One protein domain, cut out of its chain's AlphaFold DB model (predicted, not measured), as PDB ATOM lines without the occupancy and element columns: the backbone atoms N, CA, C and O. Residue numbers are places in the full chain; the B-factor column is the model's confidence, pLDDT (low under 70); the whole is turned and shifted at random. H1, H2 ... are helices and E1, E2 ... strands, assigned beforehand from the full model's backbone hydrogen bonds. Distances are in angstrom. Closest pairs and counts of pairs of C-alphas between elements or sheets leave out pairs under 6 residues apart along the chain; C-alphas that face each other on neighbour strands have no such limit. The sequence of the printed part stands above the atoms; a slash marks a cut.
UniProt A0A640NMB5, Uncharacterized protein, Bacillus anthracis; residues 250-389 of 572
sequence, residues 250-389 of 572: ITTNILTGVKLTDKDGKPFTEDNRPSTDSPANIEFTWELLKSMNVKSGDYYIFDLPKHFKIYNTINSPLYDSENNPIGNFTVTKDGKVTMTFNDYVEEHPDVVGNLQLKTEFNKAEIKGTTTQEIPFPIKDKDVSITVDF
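This is residues 250 to 389 of the 572 residues of an uncharacterized protein of Bacillus anthracis (UniProt A0A640NMB5). An elongated strand body, in which E1, E2 and E7 make a ribbon along much of its length and the twisted sheet turns over so that E5, E6 and E3 lie across from part of that ribbon. The hairpin of E8 and E9 lies toward one end, near E1, and the short helix H1 is at the opposite end. The 140 printed residues hold nine named strands and one named helix, in the order E1 E2 E3 E4 E5 E6 H1 E7 E8 E9, and the class is mostly strand. The large sheet has the order E1 E2 E7 E4 E5 E6 E3; the whole is compact, with a radius of gyration of the C-alphas of 15.7 A and spans of 48 by 29 by 26 A.

E1, residues 255 to 262, is an edge strand and forms a hairpin with E2, residues 279 to 288, N 259 and O 283 being 2.8 A apart. E2 is antiparallel to E7, residues 351 to 361, at 160 degrees, with N 282 and O 357 at 2.9 A. E7 and E4, residues 314 to 320, meet only at a point, where C-alphas 353 and 320 face each other at 4.1 A. E4, E5, residues 325 to 331, and E6, residues 336 to 341, form a meander, each strand the antiparallel neighbour of the one before; N 316 and O 329 are 3.0 A apart, N 328 and O 340 2.8 A. The other edge strand, E3, residues 299 to 303, is antiparallel to E6, with N 300 and O 339 at 2.8 A, and completes a Greek key, four strands in a row with the first beside the fourth. H1, residues 344 to 347, only grazes the sheet with residues 344 to 345; it is too short for an O i to N i+4 pair, and its one O i to N i+3 pair is within hydrogen-bond range. E8, residues 371 to 376, and E9, residues 383 to 388, form a hairpin, with N 374 and O 385 at 3.0 A. The closest C-alphas of E1 and E9, those of Leu 260 and Ile 385, are 7.8 A apart.

E1 begins at C-alpha 255, (-47.236, 27.246, -28.905), and measures 21.1 A. E2 measures 29.7 A. E7 measures 30.8 A and bends by 52 degrees at residue 358. E9 ends at C-alpha 388, (-25.678, 32.786, -18.440).

The C-alphas farthest apart, those of Glu 347 and Gly 368, are 49.7 A apart. The link from E1 to E2, 16 residues, is long. Residues 308 to 309 pair antiparallel with residues 360 to 361 of E7. The printed part has no cut, and no printed residue is under 70 in pLDDT.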
ATOM      1  N   ILE A 250     -57.971  21.843 -25.236       95.31
ATOM      2  CA  ILE A 250     -57.119  21.646 -26.407       95.31
ATOM      3  C   ILE A 250     -55.896  20.834 -25.961       95.31
ATOM      4  O   ILE A 250     -55.123  21.277 -25.110       95.31
ATOM      5  N   THR A 251     -55.732  19.631 -26.510       91.94
ATOM      6  CA  THR A 251     -54.634  18.705 -26.168       91.94
ATOM      7  C   THR A 251     -53.448  18.774 -27.133       91.94
ATOM      8  O   THR A 251     -52.344  18.369 -26.774       91.94
ATOM      9  N   THR A 252     -53.646  19.306 -28.341       92.50
ATOM     10  CA  THR A 252     -52.567  19.618 -29.290       92.50
ATOM     11  C   THR A 252     -51.772  20.826 -28.795       92.50
ATOM     12  O   THR A 252     -52.367  21.810 -28.362       92.50
ATOM     13  N   ASN A 253     -50.439  20.793 -28.888       93.06
ATOM     14  CA  ASN A 253     -49.615  21.950 -28.531       93.06
ATOM     15  C   ASN A 253     -49.769  23.073 -29.570       93.06
ATOM     16  O   ASN A 253     -49.461  22.882 -30.746       93.06
ATOM     17  N   ILE A 254     -50.235  24.239 -29.116       94.69
ATOM     18  CA  ILE A 254     -50.488  25.427 -29.946       94.69
ATOM     19  C   ILE A 254     -49.335  26.444 -29.935       94.69
ATOM     20  O   ILE A 254     -49.358  27.395 -30.711       94.69
ATOM     21  N   LEU A 255     -48.333  26.285 -29.060       95.12
ATOM     22  CA  LEU A 255     -47.236  27.246 -28.905       95.12
ATOM     23  C   LEU A 255     -46.216  27.064 -30.033       95.12
ATOM     24  O   LEU A 255     -45.597  26.012 -30.151       95.12
ATOM     25  N   THR A 256     -46.014  28.092 -30.855       93.88
ATOM     26  CA  THR A 256     -45.192  28.039 -32.078       93.88
ATOM     27  C   THR A 256     -43.766  28.547 -31.881       93.88
ATOM     28  O   THR A 256     -42.887  28.251 -32.691       93.88
ATOM     29  N   GLY A 257     -43.517  29.292 -30.804       94.00
ATOM     30  CA  GLY A 257     -42.224  29.899 -30.514       94.00
ATOM     31  C   GLY A 257     -42.217  30.673 -29.199       94.00
ATOM     32  O   GLY A 257     -43.254  30.892 -28.571       94.00
ATOM     33  N   VAL A 258     -41.021  31.076 -28.769       96.00
ATOM     34  CA  VAL A 258     -40.809  31.870 -27.555       96.00
ATOM     35  C   VAL A 258     -39.635  32.831 -27.723       96.00
ATOM     36  O   VAL A 258     -38.636  32.517 -28.370       96.00
ATOM     37  N   LYS A 259     -39.751  34.001 -27.100       96.19
ATOM     38  CA  LYS A 259     -38.716  35.024 -26.975       96.19
ATOM     39  C   LYS A 259     -38.575  35.419 -25.506       96.19
ATOM     40  O   LYS A 259     -39.566  35.667 -24.825       96.19
ATOM     41  N   LEU A 260     -37.334  35.469 -25.028       97.94
ATOM     42  CA  LEU A 260     -36.972  35.784 -23.645       97.94
ATOM     43  C   LEU A 260     -36.048  37.009 -23.628       97.94
ATOM     44  O   LEU A 260     -35.017  37.018 -24.304       97.94
ATOM     45  N   THR A 261     -36.420  38.043 -22.877       98.25
ATOM     46  CA  THR A 261     -35.690  39.319 -22.820       98.25
ATOM     47  C   THR A 261     -35.636  39.894 -21.407       98.25
ATOM     48  O   THR A 261     -36.378  39.482 -20.513       98.25
ATOM     49  N   ASP A 262     -34.763  40.881 -21.201       97.81
ATOM     50  CA  ASP A 262     -34.815  41.744 -20.025       97.81
ATOM     51  C   ASP A 262     -36.072  42.635 -20.016       97.81
ATOM     52  O   ASP A 262     -36.840  42.707 -20.983       97.81
ATOM     53  N   LYS A 263     -36.267  43.362 -18.909       96.06
ATOM     54  CA  LYS A 263     -37.371  44.320 -18.732       96.06
ATOM     55  C   LYS A 263     -37.498  45.380 -19.840       96.06
ATOM     56  O   LYS A 263     -38.603  45.877 -20.043       96.06
ATOM     57  N   ASP A 264     -36.408  45.711 -20.538       96.62
ATOM     58  CA  ASP A 264     -36.339  46.746 -21.579       96.62
ATOM     59  C   ASP A 264     -36.479  46.155 -22.998       96.62
ATOM     60  O   ASP A 264     -36.365  46.878 -23.987       96.62
ATOM     61  N   GLY A 265     -36.722  44.844 -23.111       96.00
ATOM     62  CA  GLY A 265     -36.942  44.147 -24.376       96.00
ATOM     63  C   GLY A 265     -35.670  43.660 -25.075       96.00
ATOM     64  O   GLY A 265     -35.763  43.186 -26.209       96.00
ATOM     65  N   LYS A 266     -34.493  43.734 -24.438       97.44
ATOM     66  CA  LYS A 266     -33.232  43.254 -25.029       97.44
ATOM     67  C   LYS A 266     -33.031  41.764 -24.734       97.44
ATOM     68  O   LYS A 266     -33.310  41.336 -23.614       97.44
ATOM     69  N   PRO A 267     -32.509  40.961 -25.677       96.81
ATOM     70  CA  PRO A 267     -32.154  39.574 -25.389       96.81
ATOM     71  C   PRO A 267     -31.086  39.496 -24.289       96.81
ATOM     72  O   PRO A 267     -30.268  40.409 -24.129       96.81
ATOM     73  N   PHE A 268     -31.067  38.384 -23.555       96.25
ATOM     74  CA  PHE A 268     -29.939  38.051 -22.689       96.25
ATOM     75  C   PHE A 268     -28.757  37.595 -23.555       96.25
ATOM     76  O   PHE A 268     -28.911  36.774 -24.458       96.25
ATOM     77  N   THR A 269     -27.583  38.170 -23.312       93.44
ATOM     78  CA  THR A 269     -26.347  37.938 -24.083       93.44
ATOM     79  C   THR A 269     -25.139  37.997 -23.148       93.44
ATOM     80  O   THR A 269     -25.286  38.316 -21.970       93.44
ATOM     81  N   GLU A 270     -23.929  37.747 -23.657       86.19
ATOM     82  CA  GLU A 270     -22.691  37.859 -22.866       86.19
ATOM     83  C   GLU A 270     -22.463  39.265 -22.274       86.19
ATOM     84  O   GLU A 270     -21.921  39.385 -21.176       86.19
ATOM     85  N   ASP A 271     -22.912  40.318 -22.963       88.19
ATOM     86  CA  ASP A 271     -22.865  41.699 -22.461       88.19
ATOM     87  C   ASP A 271     -24.113  42.058 -21.623       88.19
ATOM     88  O   ASP A 271     -24.051  42.925 -20.749       88.19
ATOM     89  N   ASN A 272     -25.240  41.366 -21.837       95.12
ATOM     90  CA  ASN A 272     -26.511  41.572 -21.130       95.12
ATOM     91  C   ASN A 272     -26.873  40.382 -20.218       95.12
ATOM     92  O   ASN A 272     -27.959  39.811 -20.313       95.12
ATOM     93  N   ARG A 273     -25.938  39.976 -19.347       95.69
ATOM     94  CA  ARG A 273     -26.111  38.853 -18.402       95.69
ATOM     95  C   ARG A 273     -27.003  39.255 -17.207       95.69
ATOM     96  O   ARG A 273     -26.666  40.249 -16.543       95.69
ATOM     97  N   PRO A 274     -28.089  38.517 -16.893       97.69
ATOM     98  CA  PRO A 274     -28.967  38.789 -15.750       97.69
ATOM     99  C   PRO A 274     -28.392  38.277 -14.418       97.69
ATOM    100  O   PRO A 274     -27.504  37.428 -14.393       97.69
ATOM    101  N   SER A 275     -28.940  38.753 -13.299       97.00
ATOM    102  CA  SER A 275     -28.837  38.088 -11.988       97.00
ATOM    103  C   SER A 275     -29.953  37.047 -11.831       97.00
ATOM    104  O   SER A 275     -30.966  37.107 -12.530       97.00
ATOM    105  N   THR A 276     -29.808  36.103 -10.897       96.62
ATOM    106  CA  THR A 276     -30.781  35.009 -10.667       96.62
ATOM    107  C   THR A 276     -32.144  35.451 -10.118       96.62
ATOM    108  O   THR A 276     -33.046  34.632  -9.987       96.62
ATOM    109  N   ASP A 277     -32.290  36.741  -9.823       96.38
ATOM    110  CA  ASP A 277     -33.474  37.470  -9.357       96.38
ATOM    111  C   ASP A 277     -33.815  38.669 -10.273       96.38
ATOM    112  O   ASP A 277     -34.513  39.597  -9.874       96.38
ATOM    113  N   SER A 278     -33.308  38.700 -11.513       97.75
ATOM    114  CA  SER A 278     -33.622  39.787 -12.452       97.75
ATOM    115  C   SER A 278     -35.023  39.659 -13.071       97.75
ATOM    116  O   SER A 278     -35.438  38.550 -13.415       97.75
ATOM    117  N   PRO A 279     -35.733  40.782 -13.299       97.50
ATOM    118  CA  PRO A 279     -36.951  40.804 -14.101       97.50
ATOM    119  C   PRO A 279     -36.712  40.357 -15.548       97.50
ATOM    120  O   PRO A 279     -35.730  40.764 -16.178       97.50
ATOM    121  N   ALA A 280     -37.649  39.581 -16.085       97.88
ATOM    122  CA  ALA A 280     -37.635  39.068 -17.448       97.88
ATOM    123  C   ALA A 280     -39.014  39.222 -18.107       97.88
ATOM    124  O   ALA A 280     -40.051  39.078 -17.456       97.88
ATOM    125  N   ASN A 281     -39.021  39.484 -19.412       97.38
ATOM    126  CA  ASN A 281     -40.213  39.397 -20.246       97.38
ATOM    127  C   ASN A 281     -40.150  38.096 -21.061       97.38
ATOM    128  O   ASN A 281     -39.117  37.782 -21.658       97.38
ATOM    129  N   ILE A 282     -41.257  37.357 -21.102       97.38
ATOM    130  CA  ILE A 282     -41.432  36.144 -21.908       97.38
ATOM    131  C   ILE A 282     -42.558  36.411 -22.897       97.38
ATOM    132  O   ILE A 282     -43.633  36.852 -22.505       97.38
ATOM    133  N   GLU A 283     -42.319  36.148 -24.172       95.94
ATOM    134  CA  GLU A 283     -43.274  36.342 -25.257       95.94
ATOM    135  C   GLU A 283     -43.419  35.023 -26.015       95.94
ATOM    136  O   GLU A 283     -42.484  34.592 -26.686       95.94
ATOM    137  N   PHE A 284     -44.568  34.364 -25.867       95.25
ATOM    138  CA  PHE A 284     -44.917  33.161 -26.624       95.25
ATOM    139  C   PHE A 284     -45.713  33.540 -27.870       95.25
ATOM    140  O   PHE A 284     -46.699  34.272 -27.763       95.25
ATOM    141  N   THR A 285     -45.341  32.985 -29.021       93.75
ATOM    142  CA  THR A 285     -46.189  32.970 -30.221       93.75
ATOM    143  C   THR A 285     -47.004  31.677 -30.233       93.75
ATOM    144  O   THR A 285     -46.518  30.636 -29.785       93.75
ATOM    145  N   TRP A 286     -48.236  31.711 -30.738       93.50
ATOM    146  CA  TRP A 286     -49.109  30.531 -30.816       93.50
ATOM    147  C   TRP A 286     -50.052  30.592 -32.035       93.50
ATOM    148  O   TRP A 286     -50.238  31.658 -32.625       93.50
ATOM    149  N   GLU A 287     -50.622  29.446 -32.429       93.56
ATOM    150  CA  GLU A 287     -51.565  29.301 -33.557       93.56
ATOM    151  C   GLU A 287     -52.752  28.375 -33.210       93.56
ATOM    152  O   GLU A 287     -52.579  27.377 -32.511       93.56
ATOM    153  N   LEU A 288     -53.945  28.657 -33.741       93.12
ATOM    154  CA  LEU A 288     -55.124  27.784 -33.684       93.12
ATOM    155  C   LEU A 288     -55.550  27.384 -35.099       93.12
ATOM    156  O   LEU A 288     -56.239  28.133 -35.787       93.12
ATOM    157  N   LEU A 289     -55.169  26.180 -35.529       91.19
ATOM    158  CA  LEU A 289     -55.523  25.672 -36.859       91.19
ATOM    159  C   LEU A 289     -57.018  25.338 -36.954       91.19
ATOM    160  O   LEU A 289     -57.583  24.705 -36.061       91.19
ATOM    161  N   LYS A 290     -57.640  25.649 -38.095       88.44
ATOM    162  CA  LYS A 290     -59.059  25.378 -38.393       88.44
ATOM    163  C   LYS A 290     -59.469  23.923 -38.148       88.44
ATOM    164  O   LYS A 290     -60.593  23.649 -37.731       88.44
ATOM    165  N   SER A 291     -58.552  22.981 -38.367       89.38
ATOM    166  CA  SER A 291     -58.750  21.546 -38.129       89.38
ATOM    167  C   SER A 291     -58.990  21.170 -36.661       89.38
ATOM    168  O   SER A 291     -59.460  20.068 -36.398       89.38
ATOM    169  N   MET A 292     -58.677  22.050 -35.703       90.62
ATOM    170  CA  MET A 292     -58.911  21.815 -34.271       90.62
ATOM    171  C   MET A 292     -60.384  22.010 -33.865       90.62
ATOM    172  O   MET A 292     -60.795  21.498 -32.819       90.62
ATOM    173  N   ASN A 293     -61.178  22.723 -34.684       91.06
ATOM    174  CA  ASN A 293     -62.575  23.093 -34.412       91.06
ATOM    175  C   ASN A 293     -62.757  23.614 -32.971       91.06
ATOM    176  O   ASN A 293     -63.460  23.004 -32.159       91.06
ATOM    177  N   VAL A 294     -62.019  24.677 -32.637       93.69
ATOM    178  CA  VAL A 294     -62.060  25.346 -31.327       93.69
ATOM    179  C   VAL A 294     -63.386  26.099 -31.186       93.69
ATOM    180  O   VAL A 294     -63.918  26.606 -32.174       93.69
ATOM    181  N   LYS A 295     -63.931  26.126 -29.971       94.31
ATOM    182  CA  LYS A 295     -65.221  26.719 -29.616       94.31
ATOM    183  C   LYS A 295     -65.106  27.679 -28.439       94.31
ATOM    184  O   LYS A 295     -64.144  27.627 -27.673       94.31
ATOM    185  N   SER A 296     -66.094  28.558 -28.297       95.38
ATOM    186  CA  SER A 296     -66.139  29.531 -27.205       95.38
ATOM    187  C   SER A 296     -66.086  28.839 -25.837       95.38
ATOM    188  O   SER A 296     -66.879  27.947 -25.534       95.38
ATOM    189  N   GLY A 297     -65.123  29.243 -25.007       95.19
ATOM    190  CA  GLY A 297     -64.823  28.645 -23.707       95.19
ATOM    191  C   GLY A 297     -63.773  27.527 -23.729       95.19
ATOM    192  O   GLY A 297     -63.270  27.184 -22.657       95.19
ATOM    193  N   ASP A 298     -63.390  26.987 -24.890       97.25
ATOM    194  CA  ASP A 298     -62.299  26.009 -24.985       97.25
ATOM    195  C   ASP A 298     -60.976  26.591 -24.484       97.25
ATOM    196  O   ASP A 298     -60.728  27.799 -24.560       97.25
ATOM    197  N   TYR A 299     -60.104  25.722 -23.971       97.69
ATOM    198  CA  TYR A 299     -58.904  26.165 -23.271       97.69
ATOM    199  C   TYR A 299     -57.662  25.312 -23.531       97.69
ATOM    200  O   TYR A 299     -57.725  24.089 -23.614       97.69
ATOM    201  N   TYR A 300     -56.504  25.963 -23.611       97.69
ATOM    202  CA  TYR A 300     -55.189  25.324 -23.668       97.69
ATOM    203  C   TYR A 300     -54.446  25.529 -22.344       97.69
ATOM    204  O   TYR A 300     -54.538  26.600 -21.741       97.69
ATOM    205  N   ILE A 301     -53.704  24.515 -21.892       97.62
ATOM    206  CA  ILE A 301     -52.929  24.558 -20.643       97.62
ATOM    207  C   ILE A 301     -51.483  24.163 -20.916       97.62
ATOM    208  O   ILE A 301     -51.225  23.131 -21.533       97.62
ATOM    209  N   PHE A 302     -50.548  24.944 -20.381       96.12
ATOM    210  CA  PHE A 302     -49.133  24.587 -20.295       96.12
ATOM    211  C   PHE A 302     -48.528  25.092 -18.982       96.12
ATOM    212  O   PHE A 302     -49.068  25.994 -18.344       96.12
ATOM    213  N   ASP A 303     -47.397  24.522 -18.576       95.25
ATOM    214  CA  ASP A 303     -46.671  24.953 -17.380       95.25
ATOM    215  C   ASP A 303     -45.465  25.824 -17.749       95.25
ATOM    216  O   ASP A 303     -44.673  25.488 -18.633       95.25
ATOM    217  N   LEU A 304     -45.329  26.961 -17.066       95.88
ATOM    218  CA  LEU A 304     -44.193  27.862 -17.214       95.88
ATOM    219  C   LEU A 304     -42.937  27.242 -16.566       95.88
ATOM    220  O   LEU A 304     -43.038  26.613 -15.509       95.88
ATOM    221  N   PRO A 305     -41.728  27.431 -17.131       96.25
ATOM    222  CA  PRO A 305     -40.517  26.855 -16.554       96.25
ATOM    223  C   PRO A 305     -40.258  27.374 -15.133       96.25
ATOM    224  O   PRO A 305     -40.259  28.582 -14.901       96.25
ATOM    225  N   LYS A 306     -39.945  26.469 -14.194       96.12
ATOM    226  CA  LYS A 306     -39.703  26.780 -12.764       96.12
ATOM    227  C   LYS A 306     -38.592  27.811 -12.510       96.12
ATOM    228  O   LYS A 306     -38.514  28.377 -11.422       96.12
ATOM    229  N   HIS A 307     -37.768  28.076 -13.525       97.00
ATOM    230  CA  HIS A 307     -36.814  29.183 -13.612       97.00
ATOM    231  C   HIS A 307     -37.452  30.581 -13.501       97.00
ATOM    232  O   HIS A 307     -36.713  31.548 -13.332       97.00
ATOM    233  N   PHE A 308     -38.780  30.705 -13.571       97.44
ATOM    234  CA  PHE A 308     -39.526  31.958 -13.428       97.44
ATOM    235  C   PHE A 308     -40.466  31.934 -12.221       97.44
ATOM    236  O   PHE A 308     -40.904  30.874 -11.773       97.44
ATOM    237  N   LYS A 309     -40.765  33.115 -11.671       94.81
ATOM    238  CA  LYS A 309     -41.475  33.273 -10.398       94.81
ATOM    239  C   LYS A 309     -42.754  34.094 -10.557       94.81
ATOM    240  O   LYS A 309     -42.715  35.289 -10.855       94.81
ATOM    241  N   ILE A 310     -43.902  33.464 -10.310       94.06
ATOM    242  CA  ILE A 310     -45.221  34.103 -10.400       94.06
ATOM    243  C   ILE A 310     -45.697  34.520  -9.003       94.06
ATOM    244  O   ILE A 310     -46.271  33.746  -8.241       94.06
ATOM    245  N   TYR A 311     -45.435  35.780  -8.649       88.19
ATOM    246  CA  TYR A 311     -45.770  36.337  -7.331       88.19
ATOM    247  C   TYR A 311     -47.278  36.394  -7.049       88.19
ATOM    248  O   TYR A 311     -47.708  36.170  -5.913       88.19
ATOM    249  N   ASN A 312     -48.085  36.690  -8.068       90.56
ATOM    250  CA  ASN A 312     -49.536  36.857  -7.998       90.56
ATOM    251  C   ASN A 312     -50.192  36.184  -9.202       90.56
ATOM    252  O   ASN A 312     -49.586  36.138 -10.267       90.56
ATOM    253  N   THR A 313     -51.427  35.706  -9.037       92.38
ATOM    254  CA  THR A 313     -52.200  35.168 -10.159       92.38
ATOM    255  C   THR A 313     -52.415  36.267 -11.196       92.38
ATOM    256  O   THR A 313     -52.959  37.323 -10.870       92.38
ATOM    257  N   ILE A 314     -51.977  36.026 -12.429       93.50
ATOM    258  CA  ILE A 314     -52.199  36.922 -13.565       93.50
ATOM    259  C   ILE A 314     -53.550  36.561 -14.186       93.50
ATOM    260  O   ILE A 314     -53.879  35.382 -14.294       93.50
ATOM    261  N   ASN A 315     -54.314  37.567 -14.606       94.06
ATOM    262  CA  ASN A 315     -55.445  37.428 -15.520       94.06
ATOM    263  C   ASN A 315     -55.370  38.591 -16.518       94.06
ATOM    264  O   ASN A 315     -55.203  39.738 -16.099       94.06
ATOM    265  N   SER A 316     -55.422  38.298 -17.814       92.56
ATOM    266  CA  SER A 316     -55.248  39.269 -18.896       92.56
ATOM    267  C   SER A 316     -56.027  38.821 -20.134       92.56
ATOM    268  O   SER A 316     -56.096  37.618 -20.383       92.56
ATOM    269  N   PRO A 317     -56.558  39.741 -20.958       92.75
ATOM    270  CA  PRO A 317     -57.037  39.389 -22.291       92.75
ATOM    271  C   PRO A 317     -55.925  38.760 -23.148       92.75
ATOM    272  O   PRO A 317     -54.737  39.062 -22.976       92.75
ATOM    273  N   LEU A 318     -56.341  37.901 -24.078       92.06
ATOM    274  CA  LEU A 318     -55.570  37.461 -25.239       92.06
ATOM    275  C   LEU A 318     -55.976  38.290 -26.459       92.06
ATOM    276  O   LEU A 318     -57.152  38.620 -26.631       92.06
ATOM    277  N   TYR A 319     -55.000  38.550 -27.326       88.44
ATOM    278  CA  TYR A 319     -55.196  39.229 -28.600       88.44
ATOM    279  C   TYR A 319     -54.568  38.426 -29.746       88.44
ATOM    280  O   TYR A 319     -53.562  37.733 -29.547       88.44
ATOM    281  N   ASP A 320     -55.157  38.533 -30.934       85.06
ATOM    282  CA  ASP A 320     -54.554  38.049 -32.180       85.06
ATOM    283  C   ASP A 320     -53.442  39.000 -32.683       85.06
ATOM    284  O   ASP A 320     -53.046  39.958 -32.009       85.06
ATOM    285  N   SER A 321     -52.912  38.742 -33.879       80.19
ATOM    286  CA  SER A 321     -51.933  39.615 -34.541       80.19
ATOM    287  C   SER A 321     -52.464  40.990 -34.978       80.19
ATOM    288  O   SER A 321     -51.655  41.861 -35.292       80.19
ATOM    289  N   GLU A 322     -53.782  41.200 -35.002       84.25
ATOM    290  CA  GLU A 322     -54.438  42.457 -35.403       84.25
ATOM    291  C   GLU A 322     -54.981  43.257 -34.199       84.25
ATOM    292  O   GLU A 322     -55.519  44.352 -34.363       84.25
ATOM    293  N   ASN A 323     -54.751  42.762 -32.974       84.00
ATOM    294  CA  ASN A 323     -55.218  43.318 -31.701       84.00
ATOM    295  C   ASN A 323     -56.746  43.177 -31.472       84.00
ATOM    296  O   ASN A 323     -57.337  43.926 -30.686       84.00
ATOM    297  N   ASN A 324     -57.393  42.183 -32.085       88.25
ATOM    298  CA  ASN A 324     -58.768  41.792 -31.755       88.25
ATOM    299  C   ASN A 324     -58.796  40.952 -30.460       88.25
ATOM    300  O   ASN A 324     -57.888  40.146 -30.243       88.25
ATOM    301  N   PRO A 325     -59.796  41.116 -29.571       90.62
ATOM    302  CA  PRO A 325     -59.900  40.341 -28.334       90.62
ATOM    303  C   PRO A 325     -60.469  38.938 -28.599       90.62
ATOM    304  O   PRO A 325     -61.635  38.784 -28.958       90.62
ATOM    305  N   ILE A 326     -59.655  37.910 -28.357       92.69
ATOM    306  CA  ILE A 326     -59.940  36.509 -28.740       92.69
ATOM    307  C   ILE A 326     -60.140  35.555 -27.550       92.69
ATOM    308  O   ILE A 326     -60.217  34.336 -27.709       92.69
ATOM    309  N   GLY A 327     -60.133  36.089 -26.329       94.19
ATOM    310  CA  GLY A 327     -60.161  35.296 -25.105       94.19
ATOM    311  C   GLY A 327     -59.385  35.941 -23.962       94.19
ATOM    312  O   GLY A 327     -59.085  37.134 -23.982       94.19
ATOM    313  N   ASN A 328     -59.030  35.127 -22.972       95.56
ATOM    314  CA  ASN A 328     -58.260  35.511 -21.791       95.56
ATOM    315  C   ASN A 328     -57.156  34.482 -21.529       95.56
ATOM    316  O   ASN A 328     -57.290  33.317 -21.895       95.56
ATOM    317  N   PHE A 329     -56.100  34.869 -20.820       96.88
ATOM    318  CA  PHE A 329     -55.201  33.922 -20.176       96.88
ATOM    319  C   PHE A 329     -55.070  34.213 -18.684       96.88
ATOM    320  O   PHE A 329     -55.075  35.363 -18.238       96.88
ATOM    321  N   THR A 330     -54.904  33.146 -17.914       97.25
ATOM    322  CA  THR A 330     -54.554  33.204 -16.495       97.25
ATOM    323  C   THR A 330     -53.224  32.508 -16.253       97.25
ATOM    324  O   THR A 330     -52.893  31.551 -16.950       97.25
ATOM    325  N   VAL A 331     -52.457  32.986 -15.271       97.31
ATOM    326  CA  VAL A 331     -51.245  32.303 -14.791       97.31
ATOM    327  C   VAL A 331     -51.307  32.177 -13.280       97.31
ATOM    328  O   VAL A 331     -51.421  33.189 -12.588       97.31
ATOM    329  N   THR A 332     -51.236  30.958 -12.759       96.50
ATOM    330  CA  THR A 332     -51.256  30.679 -11.318       96.50
ATOM    331  C   THR A 332     -49.868  30.830 -10.683       96.50
ATOM    332  O   THR A 332     -48.849  30.905 -11.372       96.50
ATOM    333  N   LYS A 333     -49.795  30.873  -9.344       94.38
ATOM    334  CA  LYS A 333     -48.521  31.061  -8.617       94.38
ATOM    335  C   LYS A 333     -47.535  29.894  -8.772       94.38
ATOM    336  O   LYS A 333     -46.333  30.099  -8.654       94.38
ATOM    337  N   ASP A 334     -48.040  28.695  -9.053       93.12
ATOM    338  CA  ASP A 334     -47.274  27.494  -9.413       93.12
ATOM    339  C   ASP A 334     -46.779  27.492 -10.875       93.12
ATOM    340  O   ASP A 334     -46.015  26.608 -11.253       93.12
ATOM    341  N   GLY A 335     -47.146  28.502 -11.673       95.06
ATOM    342  CA  GLY A 335     -46.673  28.687 -13.046       95.06
ATOM    343  C   GLY A 335     -47.577  28.089 -14.124       95.06
ATOM    344  O   GLY A 335     -47.234  28.184 -15.301       95.06
ATOM    345  N   LYS A 336     -48.730  27.512 -13.768       97.56
ATOM    346  CA  LYS A 336     -49.681  26.972 -14.743       97.56
ATOM    347  C   LYS A 336     -50.355  28.101 -15.513       97.56
ATOM    348  O   LYS A 336     -50.971  28.985 -14.916       97.56
ATOM    349  N   VAL A 337     -50.230  28.065 -16.835       97.75
ATOM    350  CA  VAL A 337     -50.869  28.995 -17.767       97.75
ATOM    351  C   VAL A 337     -52.100  28.319 -18.356       97.75
ATOM    352  O   VAL A 337     -51.983  27.257 -18.965       97.75
ATOM    353  N   THR A 338     -53.262  28.954 -18.218       97.94
ATOM    354  CA  THR A 338     -54.508  28.538 -18.878       97.94
ATOM    355  C   THR A 338     -54.949  29.646 -19.821       97.94
ATOM    356  O   THR A 338     -55.286  30.741 -19.371       97.94
ATOM    357  N   MET A 339     -54.945  29.365 -21.121       97.69
ATOM    358  CA  MET A 339     -55.515  30.207 -22.177       97.69
ATOM    359  C   MET A 339     -56.947  29.745 -22.440       97.69
ATOM    360  O   MET A 339     -57.151  28.551 -22.615       97.69
ATOM    361  N   THR A 340     -57.921  30.650 -22.490       97.38
ATOM    362  CA  THR A 340     -59.340  30.345 -22.733       97.38
ATOM    363  C   THR A 340     -59.869  31.259 -23.828       97.38
ATOM    364  O   THR A 340     -59.784  32.480 -23.698       97.38
ATOM    365  N   PHE A 341     -60.409  30.679 -24.895       96.38
ATOM    366  CA  PHE A 341     -60.819  31.401 -26.101       96.38
ATOM    367  C   PHE A 341     -62.296  31.815 -26.044       96.38
ATOM    368  O   PHE A 341     -63.092  31.198 -25.333       96.38
ATOM    369  N   ASN A 342     -62.662  32.886 -26.746       94.75
ATOM    370  CA  ASN A 342     -64.054  33.327 -26.897       94.75
ATOM    371  C   ASN A 342     -64.655  32.838 -28.231       94.75
ATOM    372  O   ASN A 342     -64.112  31.962 -28.896       94.75
ATOM    373  N   ASP A 343     -65.797  33.402 -28.605       94.38
ATOM    374  CA  ASP A 343     -66.549  33.151 -29.835       94.38
ATOM    375  C   ASP A 343     -65.832  33.591 -31.126       94.38
ATOM    376  O   ASP A 343     -66.106  33.034 -32.189       94.38
ATOM    377  N   TYR A 344     -64.856  34.504 -31.053       92.25
ATOM    378  CA  TYR A 344     -64.111  35.001 -32.219       92.25
ATOM    379  C   TYR A 344     -63.483  33.880 -33.067       92.25
ATOM    380  O   TYR A 344     -63.487  33.959 -34.299       92.25
ATOM    381  N   VAL A 345     -62.979  32.822 -32.418       91.62
ATOM    382  CA  VAL A 345     -62.300  31.683 -33.074       91.62
ATOM    383  C   VAL A 345     -63.248  30.771 -33.863       91.62
ATOM    384  O   VAL A 345     -62.790  29.888 -34.585       91.62
ATOM    385  N   GLU A 346     -64.565  30.963 -33.736       92.06
ATOM    386  CA  GLU A 346     -65.561  30.219 -34.512       92.06
ATOM    387  C   GLU A 346     -65.834  30.860 -35.879       92.06
ATOM    388  O   GLU A 346     -66.128  30.150 -36.844       92.06
ATOM    389  N   GLU A 347     -65.698  32.185 -35.970       89.62
ATOM    390  CA  GLU A 347     -65.846  32.953 -37.212       89.62
ATOM    391  C   GLU A 347     -64.509  33.110 -37.958       89.62
ATOM    392  O   GLU A 347     -64.483  33.128 -39.192       89.62
ATOM    393  N   HIS A 348     -63.392  33.156 -37.223       87.44
ATOM    394  CA  HIS A 348     -62.046  33.376 -37.758       87.44
ATOM    395  C   HIS A 348     -61.218  32.080 -37.692       87.44
ATOM    396  O   HIS A 348     -60.761  31.699 -36.615       87.44
ATOM    397  N   PRO A 349     -61.009  31.368 -38.816       80.88
ATOM    398  CA  PRO A 349     -60.132  30.202 -38.857       80.88
ATOM    399  C   PRO A 349     -58.647  30.594 -38.870       80.88
ATOM    400  O   PRO A 349     -58.288  31.662 -39.360       80.88
ATOM    401  N   ASP A 350     -57.786  29.675 -38.421       87.31
ATOM    402  CA  ASP A 350     -56.321  29.765 -38.550       87.31
ATOM    403  C   ASP A 350     -55.700  30.994 -37.834       87.31
ATOM    404  O   ASP A 350     -54.730  31.596 -38.299       87.31
ATOM    405  N   VAL A 351     -56.264  31.353 -36.670       90.50
ATOM    406  CA  VAL A 351     -55.856  32.501 -35.836       90.50
ATOM    407  C   VAL A 351     -54.440  32.322 -35.284       90.50
ATOM    408  O   VAL A 351     -54.091  31.260 -34.768       90.50
ATOM    409  N   VAL A 352     -53.650  33.396 -35.297       91.19
ATOM    410  CA  VAL A 352     -52.337  33.478 -34.639       91.19
ATOM    411  C   VAL A 352     -52.283  34.660 -33.677       91.19
ATOM    412  O   VAL A 352     -52.977  35.661 -33.865       91.19
ATOM    413  N   GLY A 353     -51.426  34.583 -32.662       89.31
ATOM    414  CA  GLY A 353     -51.228  35.701 -31.746       89.31
ATOM    415  C   GLY A 353     -50.089  35.503 -30.756       89.31
ATOM    416  O   GLY A 353     -49.239  34.621 -30.909       89.31
ATOM    417  N   ASN A 354     -50.064  36.373 -29.746       90.88
ATOM    418  CA  ASN A 354     -48.968  36.480 -28.784       90.88
ATOM    419  C   ASN A 354     -49.485  36.415 -27.342       90.88
ATOM    420  O   ASN A 354     -50.566  36.912 -27.034       90.88
ATOM    421  N   LEU A 355     -48.691  35.839 -26.441       92.69
ATOM    422  CA  LEU A 355     -48.924  35.852 -24.996       92.69
ATOM    423  C   LEU A 355     -47.662  36.387 -24.312       92.69
ATOM    424  O   LEU A 355     -46.617  35.736 -24.319       92.69
ATOM    425  N   GLN A 356     -47.757  37.589 -23.738       92.56
ATOM    426  CA  GLN A 356     -46.651  38.250 -23.043       92.56
ATOM    427  C   GLN A 356     -46.794  38.141 -21.518       92.56
ATOM    428  O   GLN A 356     -47.804  38.547 -20.944       92.56
ATOM    429  N   LEU A 357     -45.746  37.658 -20.852       94.31
ATOM    430  CA  LEU A 357     -45.617  37.589 -19.398       94.31
ATOM    431  C   LEU A 357     -44.464  38.474 -18.928       94.31
ATOM    432  O   LEU A 357     -43.348  38.373 -19.431       94.31
ATOM    433  N   LYS A 358     -44.720  39.295 -17.907       93.75
ATOM    434  CA  LYS A 358     -43.681  40.028 -17.171       93.75
ATOM    435  C   LYS A 358     -43.474  39.327 -15.836       93.75
ATOM    436  O   LYS A 358     -44.417  39.185 -15.061       93.75
ATOM    437  N   THR A 359     -42.267  38.831 -15.603       95.12
ATOM    438  CA  THR A 359     -41.935  37.940 -14.485       95.12
ATOM    439  C   THR A 359     -40.523  38.237 -13.967       95.12
ATOM    440  O   THR A 359     -39.902  39.233 -14.336       95.12
ATOM    441  N   GLU A 360     -40.022  37.394 -13.076       96.25
ATOM    442  CA  GLU A 360     -38.707  37.484 -12.452       96.25
ATOM    443  C   GLU A 360     -38.067  36.097 -12.452       96.25
ATOM    444  O   GLU A 360     -38.766  35.086 -12.324       96.25
ATOM    445  N   PHE A 361     -36.745  36.034 -12.596       98.12
ATOM    446  CA  PHE A 361     -36.014  34.783 -12.451       98.12
ATOM    447  C   PHE A 361     -36.135  34.220 -11.026       98.12
ATOM    448  O   PHE A 361     -36.087  34.932 -10.021       98.12
ATOM    449  N   ASN A 362     -36.309  32.904 -10.934       97.06
ATOM    450  CA  ASN A 362     -36.534  32.206  -9.683       97.06
ATOM    451  C   ASN A 362     -35.210  31.749  -9.056       97.06
ATOM    452  O   ASN A 362     -34.771  30.608  -9.213       97.06
ATOM    453  N   LYS A 363     -34.608  32.647  -8.276       95.00
ATOM    454  CA  LYS A 363     -33.393  32.416  -7.477       95.00
ATOM    455  C   LYS A 363     -33.441  31.185  -6.562       95.00
ATOM    456  O   LYS A 363     -32.394  30.682  -6.174       95.00
ATOM    457  N   ALA A 364     -34.633  30.699  -6.204       94.38
ATOM    458  CA  ALA A 364     -34.787  29.485  -5.403       94.38
ATOM    459  C   ALA A 364     -34.618  28.191  -6.219       94.38
ATOM    460  O   ALA A 364     -34.435  27.134  -5.619       94.38
ATOM    461  N   GLU A 365     -34.655  28.259  -7.556       94.81
ATOM    462  CA  GLU A 365     -34.495  27.110  -8.457       94.81
ATOM    463  C   GLU A 365     -33.208  27.153  -9.278       94.81
ATOM    464  O   GLU A 365     -32.574  26.115  -9.456       94.81
ATOM    465  N   ILE A 366     -32.769  28.342  -9.699       95.50
ATOM    466  CA  ILE A 366     -31.511  28.524 -10.431       95.50
ATOM    467  C   ILE A 366     -30.322  28.217  -9.503       95.50
ATOM    468  O   ILE A 366     -30.031  28.972  -8.575       95.50
ATOM    469  N   LYS A 367     -29.640  27.092  -9.750       91.88
ATOM    470  CA  LYS A 367     -28.589  26.516  -8.889       91.88
ATOM    471  C   LYS A 367     -27.424  25.981  -9.728       91.88
ATOM    472  O   LYS A 367     -27.614  25.534 -10.856       91.88
ATOM    473  N   GLY A 368     -26.224  25.946  -9.150       93.94
ATOM    474  CA  GLY A 368     -25.038  25.399  -9.816       93.94
ATOM    475  C   GLY A 368     -24.430  26.363 -10.840       93.94
ATOM    476  O   GLY A 368     -24.141  27.513 -10.512       93.94
ATOM    477  N   THR A 369     -24.174  25.886 -12.059       94.62
ATOM    478  CA  THR A 369     -23.465  26.630 -13.115       94.62
ATOM    479  C   THR A 369     -24.124  27.967 -13.451       94.62
ATOM    480  O   THR A 369     -25.346  28.078 -13.450       94.62
ATOM    481  N   THR A 370     -23.327  28.987 -13.797       95.25
ATOM    482  CA  THR A 370     -23.880  30.269 -14.282       95.25
ATOM    483  C   THR A 370     -24.751  30.090 -15.513       95.25
ATOM    484  O   THR A 370     -25.787  30.732 -15.628       95.25
ATOM    485  N   THR A 371     -24.336  29.200 -16.410       96.12
ATOM    486  CA  THR A 371     -25.067  28.848 -17.617       96.12
ATOM    487  C   THR A 371     -26.156  27.842 -17.263       96.12
ATOM    488  O   THR A 371     -25.876  26.824 -16.622       96.12
ATOM    489  N   GLN A 372     -27.386  28.148 -17.664       95.12
ATOM    490  CA  GLN A 372     -28.593  27.360 -17.440       95.12
ATOM    491  C   GLN A 372     -29.328  27.198 -18.771       95.12
ATOM    492  O   GLN A 372     -29.445  28.158 -19.532       95.12
ATOM    493  N   GLU A 373     -29.861  26.006 -19.024       96.12
ATOM    494  CA  GLU A 373     -30.763  25.753 -20.148       96.12
ATOM    495  C   GLU A 373     -32.206  25.846 -19.659       96.12
ATOM    496  O   GLU A 373     -32.633  25.055 -18.817       96.12
ATOM    497  N   ILE A 374     -32.959  26.823 -20.168       96.31
ATOM    498  CA  ILE A 374     -34.362  27.032 -19.802       96.31
ATOM    499  C   ILE A 374     -35.238  26.393 -20.892       96.31
ATOM    500  O   ILE A 374     -35.389  27.008 -21.950       96.31
ATOM    501  N   PRO A 375     -35.804  25.188 -20.678       95.31
ATOM    502  CA  PRO A 375     -36.686  24.548 -21.650       95.31
ATOM    503  C   PRO A 375     -38.036  25.266 -21.702       95.31
ATOM    504  O   PRO A 375     -38.523  25.728 -20.673       95.31
ATOM    505  N   PHE A 376     -38.665  25.309 -22.872       94.69
ATOM    506  CA  PHE A 376     -39.993  25.870 -23.106       94.69
ATOM    507  C   PHE A 376     -40.860  24.880 -23.908       94.69
ATOM    508  O   PHE A 376     -40.357  24.262 -24.848       94.69
ATOM    509  N   PRO A 377     -42.160  24.730 -23.583       91.69
ATOM    510  CA  PRO A 377     -43.027  23.704 -24.168       91.69
ATOM    511  C   PRO A 377     -43.561  24.104 -25.557       91.69
ATOM    512  O   PRO A 377     -44.765  24.254 -25.754       91.69
ATOM    513  N   ILE A 378     -42.672  24.301 -26.529       92.31
ATOM    514  CA  ILE A 378     -43.016  24.658 -27.915       92.31
ATOM    515  C   ILE A 378     -43.387  23.405 -28.723       92.31
ATOM    516  O   ILE A 378     -42.890  22.312 -28.453       92.31
ATOM    517  N   LYS A 379     -44.293  23.539 -29.699       85.94
ATOM    518  CA  LYS A 379     -44.697  22.430 -30.571       85.94
ATOM    519  C   LYS A 379     -43.529  21.931 -31.429       85.94
ATOM    520  O   LYS A 379     -42.619  22.685 -31.774       85.94
ATOM    521  N   ASP A 380     -43.596  20.658 -31.805       74.50
ATOM    522  CA  ASP A 380     -42.715  19.973 -32.763       74.50
ATOM    523  C   ASP A 380     -41.200  19.940 -32.432       74.50
ATOM    524  O   ASP A 380     -40.442  19.294 -33.160       74.50
ATOM    525  N   LYS A 381     -40.725  20.625 -31.376       71.88
ATOM    526  CA  LYS A 381     -39.297  20.784 -31.039       71.88
ATOM    527  C   LYS A 381     -39.063  21.002 -29.543       71.88
ATOM    528  O   LYS A 381     -39.684  21.872 -28.941       71.88
ATOM    529  N   ASP A 382     -38.041  20.341 -29.000       78.06
ATOM    530  CA  ASP A 382     -37.436  20.720 -27.719       78.06
ATOM    531  C   ASP A 382     -36.736  22.086 -27.865       78.06
ATOM    532  O   ASP A 382     -35.627  22.181 -28.397       78.06
ATOM    533  N   VAL A 383     -37.391  23.165 -27.428       90.00
ATOM    534  CA  VAL A 383     -36.826  24.523 -27.448       90.00
ATOM    535  C   VAL A 383     -36.303  24.879 -26.063       90.00
ATOM    536  O   VAL A 383     -37.086  25.076 -25.138       90.00
ATOM    537  N   SER A 384     -34.986  25.034 -25.935       93.69
ATOM    538  CA  SER A 384     -34.343  25.624 -24.754       93.69
ATOM    539  C   SER A 384     -33.704  26.966 -25.096       93.69
ATOM    540  O   SER A 384     -33.203  27.157 -26.205       93.69
ATOM    541  N   ILE A 385     -33.704  27.891 -24.136       94.38
ATOM    542  CA  ILE A 385     -32.930  29.134 -24.204       94.38
ATOM    543  C   ILE A 385     -31.821  29.081 -23.154       94.38
ATOM    544  O   ILE A 385     -32.093  29.076 -21.950       94.38
ATOM    545  N   THR A 386     -30.573  29.096 -23.620       96.44
ATOM    546  CA  THR A 386     -29.384  29.270 -22.786       96.44
ATOM    547  C   THR A 386     -29.378  30.659 -22.147       96.44
ATOM    548  O   THR A 386     -29.419  31.673 -22.847       96.44
ATOM    549  N   VAL A 387     -29.261  30.733 -20.821       97.50
ATOM    550  CA  VAL A 387     -29.056  31.987 -20.076       97.50
ATOM    551  C   VAL A 387     -27.832  31.842 -19.180       97.50
ATOM    552  O   VAL A 387     -27.747  30.902 -18.392       97.50
ATOM    553  N   ASP A 388     -26.878  32.770 -19.285       96.25
ATOM    554  CA  ASP A 388     -25.678  32.786 -18.440       96.25
ATOM    555  C   ASP A 388     -25.748  33.901 -17.389       96.25
ATOM    556  O   ASP A 388     -25.573  35.085 -17.678       96.25
ATOM    557  N   PHE A 389     -26.025  33.504 -16.150       97.12
ATOM    558  CA  PHE A 389     -26.255  34.394 -15.019       97.12
ATOM    559  C   PHE A 389     -24.956  34.967 -14.428       97.12
ATOM    560  O   PHE A 389     -23.914  34.312 -14.367       97.12
TER     561      PHE A 389